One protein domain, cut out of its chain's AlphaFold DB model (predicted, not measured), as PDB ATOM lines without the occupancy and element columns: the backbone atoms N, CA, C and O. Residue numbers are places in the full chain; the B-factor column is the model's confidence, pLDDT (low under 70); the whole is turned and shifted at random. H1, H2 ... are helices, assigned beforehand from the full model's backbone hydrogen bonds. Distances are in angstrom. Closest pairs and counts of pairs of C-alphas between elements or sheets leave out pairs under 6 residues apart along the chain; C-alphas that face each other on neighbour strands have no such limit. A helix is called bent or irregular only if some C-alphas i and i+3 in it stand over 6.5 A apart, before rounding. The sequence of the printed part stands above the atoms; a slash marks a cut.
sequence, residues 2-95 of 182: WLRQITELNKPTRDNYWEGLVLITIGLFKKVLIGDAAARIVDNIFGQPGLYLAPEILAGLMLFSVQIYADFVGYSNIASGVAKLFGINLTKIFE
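What this domain is: This is residues 2 to 95 of the 182 residues of an uncharacterized protein of bacterium (UniProt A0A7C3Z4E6). The domain is a long helical hairpin: H2 and H3, two helices of nearly the whole length of the model, lie side by side and run opposite ways. At the end where H2 begins and H3 ends, the short helix H1 is set off from the hairpin, and the tail after H3 folds back. The printed part has 94 residues with three named helices, H1, H2 and H3 in chain order, and no named strand; the class is all helix. The whole is loose, with a radius of gyration of the C-alphas of 17.9 A, and a rod in outline, spanning 57 by 23 by 19 A.

How they stand to each other: H2, residues 14 to 47, is the longest helix and has a kink of 28 degrees near residue 37. It is neither bent nor irregular, but only just: C-alphas 33 and 36 are 6.3 A apart. H3, residues 54 to 85, touches H2 with 76 pairs of C-alphas within 8 A; the closest are those of Gly 20 and Gly 81, at 3.7 A. The two form a helical hairpin, at a shallow tilt of 23 degrees, opposite ways. H1, residues 3 to 7, is apart from both H2 and H3. In H1 and H3 every O i to N i+4 pair is within hydrogen-bond range; in H2 26 of 30 are.

Where its parts are: H2 measures 46.7 A from C-alpha 14 at (5.563, -51.636, -3.410) to C-alpha 47 at (48.205, -33.480, 2.240). H3 also measures 46.7 A and ends with C-alpha 85 at (14.350, -53.853, -1.186). H1 measures 6.5 A.

The domain as a whole: The two C-alphas farthest apart, those of Glu 8 and Leu 53, are 57.7 A apart. The printed part has no cut, and the links H1 to H2 and H2 to H3 are short, with 6 residues each. The mean pLDDT of the printed part is 85.8; residues 2 to 9 and 91 to 95 are under 70.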
ATOM      1  N   TRP A   2      16.837 -57.844  15.575       49.47
ATOM      2  CA  TRP A   2      17.093 -58.176  14.156       49.47
ATOM      3  C   TRP A   2      16.791 -59.617  13.739       49.47
ATOM      4  O   TRP A   2      16.269 -59.843  12.654       49.47
ATOM      5  N   LEU A   3      17.085 -60.580  14.621       57.00
ATOM      6  CA  LEU A   3      16.965 -62.011  14.322       57.00
ATOM      7  C   LEU A   3      15.575 -62.395  13.795       57.00
ATOM      8  O   LEU A   3      15.505 -63.097  12.800       57.00
ATOM      9  N   ARG A   4      14.490 -61.848  14.368       60.31
ATOM     10  CA  ARG A   4      13.114 -62.132  13.916       60.31
ATOM     11  C   ARG A   4      12.842 -61.740  12.458       60.31
ATOM     12  O   ARG A   4      12.106 -62.447  11.790       60.31
ATOM     13  N   GLN A   5      13.436 -60.652  11.959       61.97
ATOM     14  CA  GLN A   5      13.205 -60.203  10.576       61.97
ATOM     15  C   GLN A   5      13.893 -61.104   9.541       61.97
ATOM     16  O   GLN A   5      13.467 -61.150   8.393       61.97
ATOM     17  N   ILE A   6      14.957 -61.811   9.937       64.81
ATOM     18  CA  ILE A   6      15.676 -62.747   9.063       64.81
ATOM     19  C   ILE A   6      14.960 -64.102   9.036       64.81
ATOM     20  O   ILE A   6      14.912 -64.747   7.993       64.81
ATOM     21  N   THR A   7      14.378 -64.529  10.163       66.19
ATOM     22  CA  THR A   7      13.614 -65.783  10.239       66.19
ATOM     23  C   THR A   7      12.241 -65.690   9.572       66.19
ATOM     24  O   THR A   7      11.763 -66.686   9.038       66.19
ATOM     25  N   GLU A   8      11.623 -64.507   9.568       67.19
ATOM     26  CA  GLU A   8      10.328 -64.230   8.935       67.19
ATOM     27  C   GLU A   8      10.495 -63.120   7.883       67.19
ATOM     28  O   GLU A   8      10.124 -61.963   8.096       67.19
ATOM     29  N   LEU A   9      11.099 -63.465   6.740       66.06
ATOM     30  CA  LEU A   9      11.255 -62.538   5.616       66.06
ATOM     31  C   LEU A   9       9.885 -62.207   5.014       66.06
ATOM     32  O   LEU A   9       9.335 -62.948   4.195       66.06
ATOM     33  N   ASN A  10       9.341 -61.061   5.407       71.88
ATOM     34  CA  ASN A  10       8.172 -60.494   4.754       71.88
ATOM     35  C   ASN A  10       8.531 -60.110   3.317       71.88
ATOM     36  O   ASN A  10       9.547 -59.459   3.070       71.88
ATOM     37  N   LYS A  11       7.674 -60.475   2.357       82.75
ATOM     38  CA  LYS A  11       7.851 -60.028   0.972       82.75
ATOM     39  C   LYS A  11       7.822 -58.492   0.932       82.75
ATOM     40  O   LYS A  11       6.919 -57.897   1.525       82.75
ATOM     41  N   PRO A  12       8.775 -57.839   0.249       84.19
ATOM     42  CA  PRO A  12       8.794 -56.387   0.136       84.19
ATOM     43  C   PRO A  12       7.520 -55.879  -0.548       84.19
ATOM     44  O   PRO A  12       7.109 -56.380  -1.595       84.19
ATOM     45  N   THR A  13       6.885 -54.877   0.058       88.69
ATOM     46  CA  THR A  13       5.738 -54.176  -0.525       88.69
ATOM     47  C   THR A  13       6.203 -53.185  -1.593       88.69
ATOM     48  O   THR A  13       7.375 -52.806  -1.646       88.69
ATOM     49  N   ARG A  14       5.280 -52.707  -2.437       88.81
ATOM     50  CA  ARG A  14       5.563 -51.636  -3.410       88.81
ATOM     51  C   ARG A  14       6.160 -50.391  -2.741       88.81
ATOM     52  O   ARG A  14       7.083 -49.792  -3.287       88.81
ATOM     53  N   ASP A  15       5.674 -50.051  -1.551       88.00
ATOM     54  CA  ASP A  15       6.165 -48.908  -0.781       88.00
ATOM     55  C   ASP A  15       7.614 -49.116  -0.329       88.00
ATOM     56  O   ASP A  15       8.430 -48.208  -0.457       88.00
ATOM     57  N   ASN A  16       7.978 -50.337   0.086       87.50
ATOM     58  CA  ASN A  16       9.361 -50.666   0.434       87.50
ATOM     59  C   ASN A  16      10.317 -50.487  -0.755       87.50
ATOM     60  O   ASN A  16      11.423 -49.979  -0.572       87.50
ATOM     61  N   TYR A  17       9.900 -50.859  -1.970       90.50
ATOM     62  CA  TYR A  17      10.697 -50.617  -3.176       90.50
ATOM     63  C   TYR A  17      10.894 -49.123  -3.439       90.50
ATOM     64  O   TYR A  17      12.016 -48.684  -3.692       90.50
ATOM     65  N   TRP A  18       9.819 -48.335  -3.353       90.94
ATOM     66  CA  TRP A  18       9.883 -46.896  -3.589       90.94
ATOM     67  C   TRP A  18      10.757 -46.182  -2.554       90.94
ATOM     68  O   TRP A  18      11.694 -45.468  -2.912       90.94
ATOM     69  N   GLU A  19      10.514 -46.433  -1.269       89.19
ATOM     70  CA  GLU A  19      11.322 -45.888  -0.180       89.19
ATOM     71  C   GLU A  19      12.785 -46.329  -0.284       89.19
ATOM     72  O   GLU A  19      13.690 -45.522  -0.070       89.19
ATOM     73  N   GLY A  20      13.028 -47.593  -0.647       91.62
ATOM     74  CA  GLY A  20      14.368 -48.134  -0.840       91.62
ATOM     75  C   GLY A  20      15.145 -47.392  -1.926       91.62
ATOM     76  O   GLY A  20      16.268 -46.944  -1.689       91.62
ATOM     77  N   LEU A  21      14.526 -47.184  -3.091       93.88
ATOM     78  CA  LEU A  21      15.121 -46.448  -4.210       93.88
ATOM     79  C   LEU A  21      15.385 -44.978  -3.871       93.88
ATOM     80  O   LEU A  21      16.451 -44.453  -4.201       93.88
ATOM     81  N   VAL A  22      14.455 -44.317  -3.177       93.12
ATOM     82  CA  VAL A  22      14.635 -42.934  -2.713       93.12
ATOM     83  C   VAL A  22      15.827 -42.838  -1.758       93.12
ATOM     84  O   VAL A  22      16.681 -41.964  -1.924       93.12
ATOM     85  N   LEU A  23      15.935 -43.755  -0.794       91.44
ATOM     86  CA  LEU A  23      17.050 -43.788   0.155       91.44
ATOM     87  C   LEU A  23      18.392 -44.044  -0.535       91.44
ATOM     88  O   LEU A  23      19.356 -43.337  -0.240       91.44
ATOM     89  N   ILE A  24      18.454 -44.991  -1.476       94.38
ATOM     90  CA  ILE A  24      19.664 -45.261  -2.269       94.38
ATOM     91  C   ILE A  24      20.066 -44.016  -3.058       94.38
ATOM     92  O   ILE A  24      21.222 -43.606  -2.999       94.38
ATOM     93  N   THR A  25      19.118 -43.370  -3.734       95.19
ATOM     94  CA  THR A  25      19.389 -42.192  -4.571       95.19
ATOM     95  C   THR A  25      19.899 -41.017  -3.739       95.19
ATOM     96  O   THR A  25      20.931 -40.426  -4.057       95.19
ATOM     97  N   ILE A  26      19.228 -40.698  -2.628       92.75
ATOM     98  CA  ILE A  26      19.665 -39.635  -1.710       92.75
ATOM     99  C   ILE A  26      21.014 -39.989  -1.077       92.75
ATOM    100  O   ILE A  26      21.849 -39.109  -0.863       92.75
ATOM    101  N   GLY A  27      21.228 -41.262  -0.748       93.06
ATOM    102  CA  GLY A  27      22.479 -41.746  -0.182       93.06
ATOM    103  C   GLY A  27      23.648 -41.594  -1.153       93.06
ATOM    104  O   GLY A  27      24.675 -41.039  -0.771       93.06
ATOM    105  N   LEU A  28      23.463 -41.982  -2.417       93.94
ATOM    106  CA  LEU A  28      24.438 -41.794  -3.493       93.94
ATOM    107  C   LEU A  28      24.719 -40.316  -3.748       93.94
ATOM    108  O   LEU A  28      25.880 -39.935  -3.847       93.94
ATOM    109  N   PHE A  29      23.685 -39.473  -3.788       94.88
ATOM    110  CA  PHE A  29      23.864 -38.029  -3.933       94.88
ATOM    111  C   PHE A  29      24.754 -37.472  -2.820       94.88
ATOM    112  O   PHE A  29      25.758 -36.820  -3.088       94.88
ATOM    113  N   LYS A  30      24.443 -37.774  -1.556       91.12
ATOM    114  CA  LYS A  30      25.248 -37.293  -0.426       91.12
ATOM    115  C   LYS A  30      26.668 -37.845  -0.471       91.12
ATOM    116  O   LYS A  30      27.607 -37.074  -0.326       91.12
ATOM    117  N   LYS A  31      26.834 -39.143  -0.712       92.81
ATOM    118  CA  LYS A  31      28.153 -39.772  -0.697       92.81
ATOM    119  C   LYS A  31      29.040 -39.275  -1.844       92.81
ATOM    120  O   LYS A  31      30.151 -38.823  -1.601       92.81
ATOM    121  N   VAL A  32      28.534 -39.315  -3.073       93.31
ATOM    122  CA  VAL A  32      29.332 -39.062  -4.280       93.31
ATOM    123  C   VAL A  32      29.448 -37.571  -4.588       93.31
ATOM    124  O   VAL A  32      30.531 -37.080  -4.900       93.31
ATOM    125  N   LEU A  33      28.343 -36.820  -4.513       93.69
ATOM    126  CA  LEU A  33      28.348 -35.408  -4.917       93.69
ATOM    127  C   LEU A  33      28.798 -34.475  -3.798       93.69
ATOM    128  O   LEU A  33      29.370 -33.433  -4.098       93.69
ATOM    129  N   ILE A  34      28.557 -34.824  -2.531       93.50
ATOM    130  CA  ILE A  34      28.979 -33.995  -1.395       93.50
ATOM    131  C   ILE A  34      30.244 -34.573  -0.764       93.50
ATOM    132  O   ILE A  34      31.255 -33.879  -0.708       93.50
ATOM    133  N   GLY A  35      30.202 -35.832  -0.321       92.56
ATOM    134  CA  GLY A  35      31.300 -36.498   0.382       92.56
ATOM    135  C   GLY A  35      32.582 -36.553  -0.443       92.56
ATOM    136  O   GLY A  35      33.566 -35.908  -0.090       92.56
ATOM    137  N   ASP A  36      32.552 -37.229  -1.591       92.62
ATOM    138  CA  ASP A  36      33.745 -37.394  -2.433       92.62
ATOM    139  C   ASP A  36      34.223 -36.066  -3.052       92.62
ATOM    140  O   ASP A  36      35.407 -35.901  -3.343       92.62
ATOM    141  N   ALA A  37      33.326 -35.093  -3.250       93.81
ATOM    142  CA  ALA A  37      33.710 -33.751  -3.691       93.81
ATOM    143  C   ALA A  37      34.439 -32.963  -2.599       93.81
ATOM    144  O   ALA A  37      35.469 -32.351  -2.879       93.81
ATOM    145  N   ALA A  38      33.935 -33.012  -1.364       92.81
ATOM    146  CA  ALA A  38      34.591 -32.419  -0.207       92.81
ATOM    147  C   ALA A  38      35.941 -33.097   0.068       92.81
ATOM    148  O   ALA A  38      36.929 -32.394   0.273       92.81
ATOM    149  N   ALA A  39      36.007 -34.429  -0.030       91.81
ATOM    150  CA  ALA A  39      37.225 -35.215   0.162       91.81
ATOM    151  C   ALA A  39      38.375 -34.735  -0.725       91.81
ATOM    152  O   ALA A  39      39.446 -34.431  -0.219       91.81
ATOM    153  N   ARG A  40      38.132 -34.531  -2.028       93.31
ATOM    154  CA  ARG A  40      39.167 -34.031  -2.954       93.31
ATOM    155  C   ARG A  40      39.792 -32.708  -2.509       93.31
ATOM    156  O   ARG A  40      40.980 -32.493  -2.717       93.31
ATOM    157  N   ILE A  41      38.998 -31.808  -1.934       92.25
ATOM    158  CA  ILE A  41      39.484 -30.508  -1.455       92.25
ATOM    159  C   ILE A  41      40.233 -30.687  -0.132       92.25
ATOM    160  O   ILE A  41      41.330 -30.158   0.036       92.25
ATOM    161  N   VAL A  42      39.656 -31.451   0.794       93.56
ATOM    162  CA  VAL A  42      40.226 -31.700   2.122       93.56
ATOM    163  C   VAL A  42      41.565 -32.432   2.028       93.56
ATOM    164  O   VAL A  42      42.528 -32.015   2.669       93.56
ATOM    165  N   ASP A  43      41.652 -33.465   1.193       92.88
ATOM    166  CA  ASP A  43      42.862 -34.264   0.993       92.88
ATOM    167  C   ASP A  43      44.006 -33.409   0.429       92.88
ATOM    168  O   ASP A  43      45.153 -33.556   0.847       92.88
ATOM    169  N   ASN A  44      43.701 -32.453  -0.456       92.44
ATOM    170  CA  ASN A  44      44.695 -31.510  -0.971       92.44
ATOM    171  C   ASN A  44      45.205 -30.553   0.118       92.44
ATOM    172  O   ASN A  44      46.411 -30.322   0.213       92.44
ATOM    173  N   ILE A  45      44.303 -30.011   0.947       91.69
ATOM    174  CA  ILE A  45      44.656 -29.077   2.028       91.69
ATOM    175  C   ILE A  45      45.485 -29.783   3.107       91.69
ATOM    176  O   ILE A  45      46.520 -29.272   3.532       91.69
ATOM    177  N   PHE A  46      45.062 -30.970   3.546       90.62
ATOM    178  CA  PHE A  46      45.743 -31.713   4.609       90.62
ATOM    179  C   PHE A  46      46.942 -32.531   4.128       90.62
ATOM    180  O   PHE A  46      47.816 -32.838   4.937       90.62
ATOM    181  N   GLY A  47      47.033 -32.839   2.834       92.00
ATOM    182  CA  GLY A  47      48.205 -33.480   2.240       92.00
ATOM    183  C   GLY A  47      49.409 -32.543   2.131       92.00
ATOM    184  O   GLY A  47      50.546 -32.998   2.233       92.00
ATOM    185  N   GLN A  48      49.180 -31.237   1.942       92.00
ATOM    186  CA  GLN A  48      50.245 -30.234   1.795       92.00
ATOM    187  C   GLN A  48      49.915 -28.929   2.543       92.00
ATOM    188  O   GLN A  48      49.842 -27.865   1.926       92.00
ATOM    189  N   PRO A  49      49.759 -28.962   3.880       88.81
ATOM    190  CA  PRO A  49      49.280 -27.808   4.645       88.81
ATOM    191  C   PRO A  49      50.213 -26.593   4.557       88.81
ATOM    192  O   PRO A  49      49.754 -25.467   4.689       88.81
ATOM    193  N   GLY A  50      51.507 -26.799   4.284       91.75
ATOM    194  CA  GLY A  50      52.477 -25.711   4.119       91.75
ATOM    195  C   GLY A  50      52.250 -24.821   2.889       91.75
ATOM    196  O   GLY A  50      52.851 -23.753   2.815       91.75
ATOM    197  N   LEU A  51      51.403 -25.237   1.939       92.75
ATOM    198  CA  LEU A  51      51.040 -24.440   0.761       92.75
ATOM    199  C   LEU A  51      49.816 -23.541   0.978       92.75
ATOM    200  O   LEU A  51      49.523 -22.714   0.119       92.75
ATOM    201  N   TYR A  52      49.111 -23.700   2.100       92.38
ATOM    202  CA  TYR A  52      47.852 -23.014   2.374       92.38
ATOM    203  C   TYR A  52      47.992 -22.047   3.548       92.38
ATOM    204  O   TYR A  52      48.732 -22.276   4.508       92.38
ATOM    205  N   LEU A  53      47.240 -20.954   3.494       93.94
ATOM    206  CA  LEU A  53      47.134 -19.994   4.580       93.94
ATOM    207  C   LEU A  53      46.265 -20.552   5.715       93.94
ATOM    208  O   LEU A  53      45.378 -21.382   5.515       93.94
ATOM    209  N   ALA A  54      46.462 -20.028   6.925       92.06
ATOM    210  CA  ALA A  54      45.706 -20.461   8.104       92.06
ATOM    211  C   ALA A  54      44.165 -20.445   7.924       92.06
ATOM    212  O   ALA A  54      43.520 -21.401   8.364       92.06
ATOM    213  N   PRO A  55      43.539 -19.446   7.260       93.56
ATOM    214  CA  PRO A  55      42.096 -19.466   7.007       93.56
ATOM    215  C   PRO A  55      41.648 -20.596   6.072       93.56
ATOM    216  O   PRO A  55      40.556 -21.132   6.245       93.56
ATOM    217  N   GLU A  56      42.480 -20.982   5.105       90.88
ATOM    218  CA  GLU A  56      42.184 -22.061   4.155       90.88
ATOM    219  C   GLU A  56      42.253 -23.422   4.848       90.88
ATOM    220  O   GLU A  56      41.373 -24.260   4.660       90.88
ATOM    221  N   ILE A  57      43.232 -23.608   5.738       91.75
ATOM    222  CA  ILE A  57      43.327 -24.800   6.590       91.75
ATOM    223  C   ILE A  57      42.099 -24.902   7.507       91.75
ATOM    224  O   ILE A  57      41.514 -25.979   7.651       91.75
ATOM    225  N   LEU A  58      41.656 -23.784   8.093       92.00
ATOM    226  CA  LEU A  58      40.451 -23.748   8.925       92.00
ATOM    227  C   LEU A  58      39.183 -24.061   8.115       92.00
ATOM    228  O   LEU A  58      38.320 -24.807   8.581       92.00
ATOM    229  N   ALA A  59      39.071 -23.537   6.894       90.12
ATOM    230  CA  ALA A  59      37.984 -23.876   5.981       90.12
ATOM    231  C   ALA A  59      38.012 -25.369   5.602       90.12
ATOM    232  O   ALA A  59      36.964 -26.016   5.608       90.12
ATOM    233  N   GLY A  60      39.199 -25.935   5.366       91.00
ATOM    234  CA  GLY A  60      39.407 -27.367   5.149       91.00
ATOM    235  C   GLY A  60      38.916 -28.219   6.321       91.00
ATOM    236  O   GLY A  60      38.226 -29.211   6.110       91.00
ATOM    237  N   LEU A  61      39.157 -27.793   7.565       89.62
ATOM    238  CA  LEU A  61      38.644 -28.468   8.765       89.62
ATOM    239  C   LEU A  61      37.108 -28.468   8.842       89.62
ATOM    240  O   LEU A  61      36.488 -29.485   9.174       89.62
ATOM    241  N   MET A  62      36.477 -27.342   8.512       89.88
ATOM    242  CA  MET A  62      35.014 -27.252   8.455       89.88
ATOM    243  C   MET A  62      34.451 -28.134   7.335       89.88
ATOM    244  O   MET A  62      33.469 -28.850   7.541       89.88
ATOM    245  N   LEU A  63      35.102 -28.147   6.171       91.56
ATOM    246  CA  LEU A  63      34.714 -28.975   5.034       91.56
ATOM    247  C   LEU A  63      34.896 -30.472   5.316       91.56
ATOM    248  O   LEU A  63      34.041 -31.270   4.939       91.56
ATOM    249  N   PHE A  64      35.932 -30.854   6.062       89.50
ATOM    250  CA  PHE A  64      36.131 -32.227   6.525       89.50
ATOM    251  C   PHE A  64      34.975 -32.711   7.408       89.50
ATOM    252  O   PHE A  64      34.530 -33.853   7.299       89.50
ATOM    253  N   SER A  65      34.406 -31.825   8.231       86.62
ATOM    254  CA  SER A  65      33.208 -32.150   9.017       86.62
ATOM    255  C   SER A  65      32.001 -32.453   8.117       86.62
ATOM    256  O   SER A  65      31.234 -33.374   8.400       86.62
ATOM    257  N   VAL A  66      31.850 -31.714   7.011       87.56
ATOM    258  CA  VAL A  66      30.808 -31.957   5.998       87.56
ATOM    259  C   VAL A  66      31.059 -33.264   5.244       87.56
ATOM    260  O   VAL A  66      30.114 -34.026   5.044       87.56
ATOM    261  N   GLN A  67      32.310 -33.550   4.871       90.12
ATOM    262  CA  GLN A  67      32.712 -34.801   4.219       90.12
ATOM    263  C   GLN A  67      32.313 -36.008   5.066       90.12
ATOM    264  O   GLN A  67      31.560 -36.863   4.604       90.12
ATOM    265  N   ILE A  68      32.761 -36.043   6.325       86.12
ATOM    266  CA  ILE A  68      32.458 -37.125   7.266       86.12
ATOM    267  C   ILE A  68      30.941 -37.321   7.369       86.12
ATOM    268  O   ILE A  68      30.446 -38.443   7.258       86.12
ATOM    269  N   TYR A  69      30.183 -36.240   7.546       86.31
ATOM    270  CA  TYR A  69      28.726 -36.324   7.613       86.31
ATOM    271  C   TYR A  69      28.102 -36.937   6.358       86.31
ATOM    272  O   TYR A  69      27.265 -37.840   6.454       86.31
ATOM    273  N   ALA A  70      28.475 -36.415   5.191       88.44
ATOM    274  CA  ALA A  70      27.909 -36.814   3.916       88.44
ATOM    275  C   ALA A  70      28.220 -38.281   3.600       88.44
ATOM    276  O   ALA A  70      27.332 -39.002   3.144       88.44
ATOM    277  N   ASP A  71      29.426 -38.733   3.935       88.88
ATOM    278  CA  ASP A  71      29.847 -40.123   3.813       88.88
ATOM    279  C   ASP A  71      29.011 -41.035   4.704       88.88
ATOM    280  O   ASP A  71      28.352 -41.957   4.218       88.88
ATOM    281  N   PHE A  72      28.968 -40.752   6.006       84.19
ATOM    282  CA  PHE A  72      28.284 -41.613   6.962       84.19
ATOM    283  C   PHE A  72      26.774 -41.682   6.726       84.19
ATOM    284  O   PHE A  72      26.190 -42.772   6.753       84.19
ATOM    285  N   VAL A  73      26.128 -40.546   6.450       85.94
ATOM    286  CA  VAL A  73      24.702 -40.522   6.094       85.94
ATOM    287  C   VAL A  73      24.466 -41.155   4.728       85.94
ATOM    288  O   VAL A  73      23.470 -41.856   4.555       85.94
ATOM    289  N   GLY A  74      25.368 -40.941   3.771       88.94
ATOM    290  CA  GLY A  74      25.297 -41.513   2.434       88.94
ATOM    291  C   GLY A  74      25.274 -43.039   2.463       88.94
ATOM    292  O   GLY A  74      24.287 -43.645   2.044       88.94
ATOM    293  N   TYR A  75      26.301 -43.661   3.047       87.88
ATOM    294  CA  TYR A  75      26.387 -45.120   3.175       87.88
ATOM    295  C   TYR A  75      25.238 -45.707   3.998       87.88
ATOM    296  O   TYR A  75      24.664 -46.723   3.613       87.88
ATOM    297  N   SER A  76      24.848 -45.051   5.097       87.50
ATOM    298  CA  SER A  76      23.742 -45.519   5.943       87.50
ATOM    299  C   SER A  76      22.404 -45.516   5.205       87.50
ATOM    300  O   SER A  76      21.607 -46.442   5.365       87.50
ATOM    301  N   ASN A  77      22.153 -44.498   4.378       89.06
ATOM    302  CA  ASN A  77      20.952 -44.421   3.553       89.06
ATOM    303  C   ASN A  77      20.961 -45.476   2.445       89.06
ATOM    304  O   ASN A  77      19.940 -46.122   2.234       89.06
ATOM    305  N   ILE A  78      22.105 -45.701   1.789       92.44
ATOM    306  CA  ILE A  78      22.245 -46.764   0.783       92.44
ATOM    307  C   ILE A  78      21.970 -48.129   1.420       92.44
ATOM    308  O   ILE A  78      21.122 -48.865   0.927       92.44
ATOM    309  N   ALA A  79      22.609 -48.443   2.551       90.31
ATOM    310  CA  ALA A  79      22.406 -49.705   3.263       90.31
ATOM    311  C   ALA A  79      20.942 -49.901   3.697       90.31
ATOM    312  O   ALA A  79      20.370 -50.972   3.503       90.31
ATOM    313  N   SER A  80      20.311 -48.848   4.229       88.06
ATOM    314  CA  SER A  80      18.896 -48.872   4.632       88.06
ATOM    315  C   SER A  80      17.956 -49.034   3.446       88.06
ATOM    316  O   SER A  80      16.959 -49.748   3.543       88.06
ATOM    317  N   GLY A  81      18.277 -48.399   2.320       90.31
ATOM    318  CA  GLY A  81      17.504 -48.526   1.098       90.31
ATOM    319  C   GLY A  81      17.598 -49.930   0.509       90.31
ATOM    320  O   GLY A  81      16.564 -50.520   0.213       90.31
ATOM    321  N   VAL A  82      18.802 -50.509   0.444       91.62
ATOM    322  CA  VAL A  82      19.019 -51.899   0.008       91.62
ATOM    323  C   VAL A  82      18.254 -52.870   0.901       91.62
ATOM    324  O   VAL A  82      17.536 -53.720   0.386       91.62
ATOM    325  N   ALA A  83      18.322 -52.720   2.226       88.50
ATOM    326  CA  ALA A  83      17.581 -53.579   3.147       88.50
ATOM    327  C   ALA A  83      16.059 -53.524   2.921       88.50
ATOM    328  O   ALA A  83      15.408 -54.572   2.917       88.50
ATOM    329  N   LYS A  84      15.500 -52.338   2.636       87.69
ATOM    330  CA  LYS A  84      14.077 -52.198   2.287       87.69
ATOM    331  C   LYS A  84      13.702 -52.958   1.017       87.69
ATOM    332  O   LYS A  84      12.622 -53.545   0.984       87.69
ATOM    333  N   LEU A  85      14.587 -53.037   0.018       88.88
ATOM    334  CA  LEU A  85      14.350 -53.853  -1.186       88.88
ATOM    335  C   LEU A  85      14.196 -55.350  -0.862       88.88
ATOM    336  O   LEU A  85      13.543 -56.065  -1.616       88.88
ATOM    337  N   PHE A  86      14.744 -55.811   0.267       87.19
ATOM    338  CA  PHE A  86      14.590 -57.177   0.785       87.19
ATOM    339  C   PHE A  86      13.472 -57.318   1.833       87.19
ATOM    340  O   PHE A  86      13.334 -58.375   2.438       87.19
ATOM    341  N   GLY A  87      12.672 -56.272   2.073       82.31
ATOM    342  CA  GLY A  87      11.614 -56.280   3.091       82.31
ATOM    343  C   GLY A  87      12.125 -56.138   4.529       82.31
ATOM    344  O   GLY A  87      11.351 -56.290   5.474       82.31
ATOM    345  N   ILE A  88      13.409 -55.813   4.707       83.50
ATOM    346  CA  ILE A  88      14.056 -55.638   6.008       83.50
ATOM    347  C   ILE A  88      14.056 -54.151   6.357       83.50
ATOM    348  O   ILE A  88      14.563 -53.311   5.612       83.50
ATOM    349  N   ASN A  89      13.522 -53.810   7.527       78.94
ATOM    350  CA  ASN A  89      13.530 -52.433   8.006       78.94
ATOM    351  C   ASN A  89      14.704 -52.238   8.960       78.94
ATOM    352  O   ASN A  89      14.623 -52.614  10.134       78.94
ATOM    353  N   LEU A  90      15.785 -51.627   8.455       72.06
ATOM    354  CA  LEU A  90      16.885 -51.228   9.323       72.06
ATOM    355  C   LEU A  90      16.471 -50.054  10.224       72.06
ATOM    356  O   LEU A  90      15.817 -49.110   9.776       72.06
ATOM    357  N   THR A  91      16.883 -50.080  11.494       64.50
ATOM    358  CA  THR A  91      16.750 -48.926  12.395       64.50
ATOM    359  C   THR A  91      17.502 -47.725  11.813       64.50
ATOM    360  O   THR A  91      18.643 -47.866  11.372       64.50
ATOM    361  N   LYS A  92      16.891 -46.531  11.825       60.69
ATOM    362  CA  LYS A  92      17.543 -45.292  11.367       60.69
ATOM    363  C   LYS A  92      18.854 -45.063  12.130       60.69
ATOM    364  O   LYS A  92      18.842 -44.916  13.348       60.69
ATOM    365  N   ILE A  93      19.973 -45.006  11.403       57.28
ATOM    366  CA  ILE A  93      21.321 -44.853  11.986       57.28
ATOM    367  C   ILE A  93      21.628 -43.383  12.340       57.28
ATOM    368  O   ILE A  93      22.368 -43.121  13.289       57.28
ATOM    369  N   PHE A  94      21.031 -42.417  11.626       53.03
ATOM    370  CA  PHE A  94      21.290 -40.983  11.805       53.03
ATOM    371  C   PHE A  94      20.006 -40.140  11.827       53.03
ATOM    372  O   PHE A  94      19.229 -40.150  10.873       53.03
ATOM    373  N   GLU A  95      19.834 -39.326  12.875       56.75
ATOM    374  CA  GLU A  95      18.804 -38.281  12.964       56.75
ATOM    375  C   GLU A  95      19.456 -36.902  13.122       56.75
ATOM    376  O   GLU A  95      19.908 -36.572  14.212       56.75
TER     377      GLU A  95